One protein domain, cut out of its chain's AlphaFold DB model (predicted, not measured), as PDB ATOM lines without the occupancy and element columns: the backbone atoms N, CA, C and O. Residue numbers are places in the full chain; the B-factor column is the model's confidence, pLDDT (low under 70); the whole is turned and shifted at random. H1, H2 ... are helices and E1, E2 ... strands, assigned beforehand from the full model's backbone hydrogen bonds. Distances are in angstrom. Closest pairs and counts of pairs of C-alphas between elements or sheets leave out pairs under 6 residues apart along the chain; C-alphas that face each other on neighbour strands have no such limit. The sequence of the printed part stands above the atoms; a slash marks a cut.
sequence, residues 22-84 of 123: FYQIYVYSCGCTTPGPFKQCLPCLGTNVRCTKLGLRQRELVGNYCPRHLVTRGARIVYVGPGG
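What this domain is: This is residues 22 to 84 of the 123 residues of an uncharacterized protein of Aspergillus niger ATCC 13496 (UniProt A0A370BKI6). A small twisted sheet of three strands, E2, E1 and E3, has the long loop of residues 40 to 57 at one end and the short helix H1 at the other, where residues 71 to 84 stick out as a free tail holding E4. The printed part has 63 residues, with E1, E2, E3, H1 and E4 in that order along the chain. The sheet is mixed, ordered E2, E1, E3; the class is mostly strand, though under half of the residues are in named elements. The whole is extended and flat, with a radius of gyration of the C-alphas of 16.5 A and spans of 44 by 35 by 16 A.

Where its parts are: Find C-alpha 22 at (50.408, 36.361, 31.360); from there E1, residues 22 to 28, runs 19.2 A. E2, residues 33 to 39, runs 17.2 A, and E3, residues 58 to 62, 12.6 A. H1 is residues 67 to 70. E4, residues 78 to 80, ends at C-alpha 80, (32.007, 59.960, 18.265).

How they stand to each other: Look first at the hairpin of E1 and E2, antiparallel at 149 degrees, where N 36 and O 24 are 2.8 A apart, within hydrogen-bond range. On E1, the inner strand, E3 is the parallel neighbour at 27 degrees, with N 27 and O 60 at 2.8 A. The sheet is only just strongly twisted, its C-alphas up to 4.2 A off the best plane. H1 is not on the sheet, and is too short for any O i to N i+4 pair; its one O i to N i+3 pair is not within range. E4 pairs with no named strand and is apart from E1, E2, E3 and H1.

The domain as a whole: The two C-alphas farthest apart, those of Pro 43 and Gly 74, are 45.8 A apart. The printed part has no cut; the link from E2 to E3, 18 residues, is long. In residues 71 to 84, which stand free, pLDDT is under 70.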
ATOM      1  N   PHE A  22      51.371  37.228  32.038       93.00
ATOM      2  CA  PHE A  22      50.408  36.361  31.360       93.00
ATOM      3  C   PHE A  22      49.560  37.122  30.341       93.00
ATOM      4  O   PHE A  22      49.452  38.349  30.365       93.00
ATOM      5  N   TYR A  23      48.940  36.367  29.436       94.25
ATOM      6  CA  TYR A  23      47.907  36.883  28.544       94.25
ATOM      7  C   TYR A  23      46.532  36.626  29.140       94.25
ATOM      8  O   TYR A  23      46.240  35.510  29.581       94.25
ATOM      9  N   GLN A  24      45.692  37.651  29.109       93.44
ATOM     10  CA  GLN A  24      44.285  37.539  29.446       93.44
ATOM     11  C   GLN A  24      43.493  37.126  28.201       93.44
ATOM     12  O   GLN A  24      43.811  37.531  27.083       93.44
ATOM     13  N   ILE A  25      42.481  36.287  28.378       94.75
ATOM     14  CA  ILE A  25      41.507  35.927  27.348       94.75
ATOM     15  C   ILE A  25      40.132  36.256  27.907       94.75
ATOM     16  O   ILE A  25      39.761  35.740  28.961       94.75
ATOM     17  N   TYR A  26      39.368  37.055  27.174       93.75
ATOM     18  CA  TYR A  26      37.967  37.285  27.492       93.75
ATOM     19  C   TYR A  26      37.124  36.149  26.933       93.75
ATOM     20  O   TYR A  26      37.285  35.759  25.775       93.75
ATOM     21  N   VAL A  27      36.229  35.617  27.755       95.06
ATOM     22  CA  VAL A  27      35.263  34.583  27.391       95.06
ATOM     23  C   VAL A  27      33.876  35.181  27.567       95.06
ATOM     24  O   VAL A  27      33.459  35.453  28.688       95.06
ATOM     25  N   TYR A  28      33.176  35.422  26.465       94.31
ATOM     26  CA  TYR A  28      31.850  36.040  26.484       94.31
ATOM     27  C   TYR A  28      30.763  35.016  26.805       94.31
ATOM     28  O   TYR A  28      30.930  33.819  26.553       94.31
ATOM     29  N   SER A  29      29.608  35.492  27.270       91.31
ATOM     30  CA  SER A  29      28.429  34.651  27.531       91.31
ATOM     31  C   SER A  29      27.944  33.891  26.288       91.31
ATOM     32  O   SER A  29      27.402  32.796  26.400       91.31
ATOM     33  N   CYS A  30      28.226  34.411  25.091       90.19
ATOM     34  CA  CYS A  30      27.957  33.752  23.812       90.19
ATOM     35  C   CYS A  30      28.958  32.638  23.439       90.19
ATOM     36  O   CYS A  30      28.922  32.137  22.318       90.19
ATOM     37  N   GLY A  31      29.917  32.314  24.310       91.00
ATOM     38  CA  GLY A  31      30.947  31.295  24.081       91.00
ATOM     39  C   GLY A  31      32.126  31.744  23.209       91.00
ATOM     40  O   GLY A  31      33.108  31.014  23.079       91.00
ATOM     41  N   CYS A  32      32.083  32.949  22.633       93.19
ATOM     42  CA  CYS A  32      33.226  33.496  21.905       93.19
ATOM     43  C   CYS A  32      34.384  33.810  22.852       93.19
ATOM     44  O   CYS A  32      34.175  34.244  23.984       93.19
ATOM     45  N   THR A  33      35.606  33.695  22.338       94.44
ATOM     46  CA  THR A  33      36.813  34.131  23.042       94.44
ATOM     47  C   THR A  33      37.553  35.191  22.249       94.44
ATOM     48  O   THR A  33      37.741  35.022  21.042       94.44
ATOM     49  N   THR A  34      38.024  36.242  22.913       93.44
ATOM     50  CA  THR A  34      38.894  37.254  22.297       93.44
ATOM     51  C   THR A  34      40.199  37.399  23.073       93.44
ATOM     52  O   THR A  34      40.231  37.187  24.292       93.44
ATOM     53  N   PRO A  35      41.306  37.722  22.380       94.44
ATOM     54  CA  PRO A  35      42.551  38.053  23.053       94.44
ATOM     55  C   PRO A  35      42.349  39.328  23.878       94.44
ATOM     56  O   PRO A  35      41.901  40.349  23.363       94.44
ATOM     57  N   GLY A  36      42.657  39.240  25.167       92.44
ATOM     58  CA  GLY A  36      42.668  40.371  26.081       92.44
ATOM     59  C   GLY A  36      44.060  40.999  26.204       92.44
ATOM     60  O   GLY A  36      44.997  40.619  25.493       92.44
ATOM     61  N   PRO A  37      44.216  41.968  27.120       93.88
ATOM     62  CA  PRO A  37      45.488  42.634  27.345       93.88
ATOM     63  C   PRO A  37      46.538  41.680  27.925       93.88
ATOM     64  O   PRO A  37      46.243  40.706  28.626       93.88
ATOM     65  N   PHE A  38      47.801  42.005  27.671       94.25
ATOM     66  CA  PHE A  38      48.916  41.409  28.393       94.25
ATOM     67  C   PHE A  38      49.016  42.031  29.787       94.25
ATOM     68  O   PHE A  38      48.960  43.253  29.933       94.25
ATOM     69  N   LYS A  39      49.180  41.197  30.811       92.50
ATOM     70  CA  LYS A  39      49.356  41.634  32.195       92.50
ATOM     71  C   LYS A  39      50.762  41.281  32.655       92.50
ATOM     72  O   LYS A  39      51.183  40.122  32.600       92.50
ATOM     73  N   GLN A  40      51.499  42.296  33.095       94.00
ATOM     74  CA  GLN A  40      52.800  42.102  33.721       94.00
ATOM     75  C   GLN A  40      52.625  41.631  35.161       94.00
ATOM     76  O   GLN A  40      51.697  42.046  35.855       94.00
ATOM     77  N   CYS A  41      53.522  40.753  35.600       91.56
ATOM     78  CA  CYS A  41      53.602  40.403  37.007       91.56
ATOM     79  C   CYS A  41      54.087  41.589  37.836       91.56
ATOM     80  O   CYS A  41      54.739  42.499  37.320       91.56
ATOM     81  N   LEU A  42      53.815  41.533  39.139       91.56
ATOM     82  CA  LEU A  42      54.180  42.600  40.064       91.56
ATOM     83  C   LEU A  42      55.686  42.950  40.017       91.56
ATOM     84  O   LEU A  42      55.995  44.136  39.984       91.56
ATOM     85  N   PRO A  43      56.624  41.981  39.908       90.25
ATOM     86  CA  PRO A  43      58.055  42.287  39.792       90.25
ATOM     87  C   PRO A  43      58.485  42.994  38.497       90.25
ATOM     88  O   PRO A  43      59.533  43.629  38.483       90.25
ATOM     89  N   CYS A  44      57.733  42.852  37.401       90.62
ATOM     90  CA  CYS A  44      58.074  43.447  36.100       90.62
ATOM     91  C   CYS A  44      57.206  44.667  35.758       90.62
ATOM     92  O   CYS A  44      57.355  45.233  34.672       90.62
ATOM     93  N   LEU A  45      56.282  45.050  36.643       92.88
ATOM     94  CA  LEU A  45      55.325  46.122  36.405       92.88
ATOM     95  C   LEU A  45      56.050  47.450  36.145       92.88
ATOM     96  O   LEU A  45      56.956  47.823  36.885       92.88
ATOM     97  N   GLY A  46      55.658  48.155  35.081       92.56
ATOM     98  CA  GLY A  46      56.258  49.443  34.709       92.56
ATOM     99  C   GLY A  46      57.611  49.337  33.999       92.56
ATOM    100  O   GLY A  46      58.217  50.356  33.684       92.56
ATOM    101  N   THR A  47      58.084  48.125  33.710       93.38
ATOM    102  CA  THR A  47      59.283  47.900  32.891       93.38
ATOM    103  C   THR A  47      58.894  47.444  31.486       93.38
ATOM    104  O   THR A  47      57.795  46.941  31.274       93.38
ATOM    105  N   ASN A  48      59.809  47.519  30.519       92.88
ATOM    106  CA  ASN A  48      59.609  46.903  29.198       92.88
ATOM    107  C   ASN A  48      59.963  45.403  29.173       92.88
ATOM    108  O   ASN A  48      59.968  44.771  28.116       92.88
ATOM    109  N   VAL A  49      60.268  44.819  30.334       92.69
ATOM    110  CA  VAL A  49      60.722  43.435  30.458       92.69
ATOM    111  C   VAL A  49      59.527  42.507  30.682       92.69
ATOM    112  O   VAL A  49      58.553  42.829  31.369       92.69
ATOM    113  N   ARG A  50      59.595  41.320  30.076       92.50
ATOM    114  CA  ARG A  50      58.653  40.218  30.297       92.50
ATOM    115  C   ARG A  50      59.370  39.091  31.028       92.50
ATOM    116  O   ARG A  50      60.571  38.906  30.846       92.50
ATOM    117  N   CYS A  51      58.637  38.304  31.811       91.62
ATOM    118  CA  CYS A  51      59.198  37.080  32.374       91.62
ATOM    119  C   CYS A  51      59.689  36.147  31.263       91.62
ATOM    120  O   CYS A  51      59.010  35.972  30.252       91.62
ATOM    121  N   THR A  52      60.823  35.483  31.494       91.31
ATOM    122  CA  THR A  52      61.386  34.477  30.579       91.31
ATOM    123  C   THR A  52      60.392  33.358  30.273       91.31
ATOM    124  O   THR A  52      60.343  32.843  29.161       91.31
ATOM    125  N   LYS A  53      59.580  32.989  31.268       91.00
ATOM    126  CA  LYS A  53      58.448  32.078  31.111       91.00
ATOM    127  C   LYS A  53      57.166  32.850  31.385       91.00
ATOM    128  O   LYS A  53      57.064  33.533  32.402       91.00
ATOM    129  N   LEU A  54      56.199  32.722  30.484       92.19
ATOM    130  CA  LEU A  54      54.864  33.276  30.681       92.19
ATOM    131  C   LEU A  54      54.010  32.309  31.501       92.19
ATOM    132  O   LEU A  54      54.141  31.091  31.382       92.19
ATOM    133  N   GLY A  55      53.159  32.874  32.351       88.62
ATOM    134  CA  GLY A  55      52.174  32.129  33.118       88.62
ATOM    135  C   GLY A  55      51.068  31.561  32.231       88.62
ATOM    136  O   GLY A  55      50.960  31.865  31.038       88.62
ATOM    137  N   LEU A  56      50.216  30.736  32.841       88.44
ATOM    138  CA  LEU A  56      49.021  30.223  32.178       88.44
ATOM    139  C   LEU A  56      48.130  31.381  31.723       88.44
ATOM    140  O   LEU A  56      47.991  32.390  32.417       88.44
ATOM    141  N   ARG A  57      47.504  31.216  30.554       89.75
ATOM    142  CA  ARG A  57      46.543  32.203  30.062       89.75
ATOM    143  C   ARG A  57      45.362  32.267  31.019       89.75
ATOM    144  O   ARG A  57      44.710  31.252  31.265       89.75
ATOM    145  N   GLN A  58      45.088  33.459  31.530       89.50
ATOM    146  CA  GLN A  58      43.969  33.670  32.432       89.50
ATOM    147  C   GLN A  58      42.707  33.938  31.627       89.50
ATOM    148  O   GLN A  58      42.688  34.806  30.755       89.50
ATOM    149  N   ARG A  59      41.660  33.168  31.915       93.19
ATOM    150  CA  ARG A  59      40.338  33.373  31.330       93.19
ATOM    151  C   ARG A  59      39.531  34.267  32.253       93.19
ATOM    152  O   ARG A  59      39.371  33.942  33.424       93.19
ATOM    153  N   GLU A  60      39.009  35.349  31.706       92.25
ATOM    154  CA  GLU A  60      38.052  36.213  32.380       92.25
ATOM    155  C   GLU A  60      36.694  36.070  31.702       92.25
ATOM    156  O   GLU A  60      36.577  36.224  30.484       92.25
ATOM    157  N   LEU A  61      35.675  35.743  32.492       92.31
ATOM    158  CA  LEU A  61      34.304  35.653  32.008       92.31
ATOM    159  C   LEU A  61      33.718  37.059  31.894       92.31
ATOM    160  O   LEU A  61      33.657  37.797  32.873       92.31
ATOM    161  N   VAL A  62      33.255  37.401  30.699       91.50
ATOM    162  CA  VAL A  62      32.562  38.651  30.404       91.50
ATOM    163  C   VAL A  62      31.073  38.340  30.307       91.50
ATOM    164  O   VAL A  62      30.651  37.566  29.449       91.50
ATOM    165  N   GLY A  63      30.269  38.946  31.184       86.94
ATOM    166  CA  GLY A  63      28.818  38.708  31.259       86.94
ATOM    167  C   GLY A  63      28.016  39.186  30.040       86.94
ATOM    168  O   GLY A  63      26.835  38.872  29.921       86.94
ATOM    169  N   ASN A  64      28.655  39.905  29.119       86.38
ATOM    170  CA  ASN A  64      28.032  40.450  27.918       86.38
ATOM    171  C   ASN A  64      28.277  39.544  26.703       86.38
ATOM    172  O   ASN A  64      29.207  38.736  26.680       86.38
ATOM    173  N   TYR A  65      27.463  39.717  25.664       86.62
ATOM    174  CA  TYR A  65      27.721  39.130  24.349       86.62
ATOM    175  C   TYR A  65      28.964  39.777  23.714       86.62
ATOM    176  O   TYR A  65      29.356  40.886  24.073       86.62
ATOM    177  N   CYS A  66      29.624  39.090  22.779       88.12
ATOM    178  CA  CYS A  66      30.744  39.692  22.054       88.12
ATOM    179  C   CYS A  66      30.232  40.718  21.022       88.12
ATOM    180  O   CYS A  66      29.088  40.605  20.582       88.12
ATOM    181  N   PRO A  67      31.058  41.674  20.556       83.75
ATOM    182  CA  PRO A  67      30.631  42.684  19.578       83.75
ATOM    183  C   PRO A  67      30.007  42.102  18.301       83.75
ATOM    184  O   PRO A  67      29.066  42.669  17.764       83.75
ATOM    185  N   ARG A  68      30.461  40.923  17.854       81.62
ATOM    186  CA  ARG A  68      29.895  40.230  16.679       81.62
ATOM    187  C   ARG A  68      28.464  39.726  16.884       81.62
ATOM    188  O   ARG A  68      27.775  39.481  15.904       81.62
ATOM    189  N   HIS A  69      28.061  39.508  18.134       83.00
ATOM    190  CA  HIS A  69      26.728  39.032  18.504       83.00
ATOM    191  C   HIS A  69      25.862  40.128  19.139       83.00
ATOM    192  O   HIS A  69      24.647  39.984  19.172       83.00
ATOM    193  N   LEU A  70      26.471  41.210  19.633       79.00
ATOM    194  CA  LEU A  70      25.776  42.425  20.074       79.00
ATOM    195  C   LEU A  70      25.273  43.258  18.899       79.00
ATOM    196  O   LEU A  70      24.241  43.910  19.005       79.00
ATOM    197  N   VAL A  71      26.029  43.272  17.803       68.75
ATOM    198  CA  VAL A  71      25.759  44.127  16.656       68.75
ATOM    199  C   VAL A  71      25.086  43.290  15.571       68.75
ATOM    200  O   VAL A  71      25.660  42.320  15.073       68.75
ATOM    201  N   THR A  72      23.855  43.651  15.211       58.75
ATOM    202  CA  THR A  72      23.129  43.061  14.081       58.75
ATOM    203  C   THR A  72      23.965  43.211  12.809       58.75
ATOM    204  O   THR A  72      24.584  44.254  12.591       58.75
ATOM    205  N   ARG A  73      23.992  42.189  11.940       55.81
ATOM    206  CA  ARG A  73      24.647  42.308  10.625       55.81
ATOM    207  C   ARG A  73      24.046  43.516   9.888       55.81
ATOM    208  O   ARG A  73      22.837  43.550   9.692       55.81
ATOM    209  N   GLY A  74      24.877  44.501   9.536       57.03
ATOM    210  CA  GLY A  74      24.459  45.739   8.861       57.03
ATOM    211  C   GLY A  74      24.252  46.960   9.767       57.03
ATOM    212  O   GLY A  74      23.931  48.034   9.266       57.03
ATOM    213  N   ALA A  75      24.448  46.849  11.084       60.75
ATOM    214  CA  ALA A  75      24.385  48.024  11.946       60.75
ATOM    215  C   ALA A  75      25.581  48.958  11.683       60.75
ATOM    216  O   ALA A  75      26.739  48.532  11.662       60.75
ATOM    217  N   ARG A  76      25.283  50.246  11.483       59.00
ATOM    218  CA  ARG A  76      26.279  51.291  11.232       59.00
ATOM    219  C   ARG A  76      27.154  51.469  12.473       59.00
ATOM    220  O   ARG A  76      26.654  51.808  13.543       59.00
ATOM    221  N   ILE A  77      28.459  51.240  12.329       60.56
ATOM    222  CA  ILE A  77      29.433  51.576  13.369       60.56
ATOM    223  C   ILE A  77      29.642  53.086  13.299       60.56
ATOM    224  O   ILE A  77      30.115  53.595  12.283       60.56
ATOM    225  N   VAL A  78      29.276  53.794  14.364       58.38
ATOM    226  CA  VAL A  78      29.471  55.241  14.458       58.38
ATOM    227  C   VAL A  78      30.467  55.524  15.574       58.38
ATOM    228  O   VAL A  78      30.283  55.072  16.705       58.38
ATOM    229  N   TYR A  79      31.530  56.254  15.249       58.22
ATOM    230  CA  TYR A  79      32.481  56.759  16.234       58.22
ATOM    231  C   TYR A  79      32.132  58.214  16.546       58.22
ATOM    232  O   TYR A  79      31.855  59.000  15.640       58.22
ATOM    233  N   VAL A  80      32.139  58.567  17.831       56.59
ATOM    234  CA  VAL A  80      32.007  59.960  18.265       56.59
ATOM    235  C   VAL A  80      33.399  60.582  18.224       56.59
ATOM    236  O   VAL A  80      34.278  60.176  18.986       56.59
ATOM    237  N   GLY A  81      33.615  61.529  17.308       58.03
ATOM    238  CA  GLY A  81      34.855  62.304  17.257       58.03
ATOM    239  C   GLY A  81      34.967  63.288  18.434       58.03
ATOM    240  O   GLY A  81      33.954  63.610  19.070       58.03
ATOM    241  N   PRO A  82      36.173  63.804  18.741       47.00
ATOM    242  CA  PRO A  82      36.329  64.929  19.661       47.00
ATOM    243  C   PRO A  82      35.491  66.108  19.141       47.00
ATOM    244  O   PRO A  82      35.751  66.605  18.051       47.00
ATOM    245  N   GLY A  83      34.450  66.501  19.880       61.38
ATOM    246  CA  GLY A  83      33.475  67.515  19.446       61.38
ATOM    247  C   GLY A  83      32.039  67.009  19.266       61.38
ATOM    248  O   GLY A  83      31.154  67.805  18.989       61.38
ATOM    249  N   GLY A  84      31.767  65.710  19.453       55.53
ATOM    250  CA  GLY A  84      30.392  65.186  19.451       55.53
ATOM    251  C   GLY A  84      29.769  65.007  18.061       55.53
ATOM    252  O   GLY A  84      28.615  64.592  17.962       55.53
TER     253      GLY A  84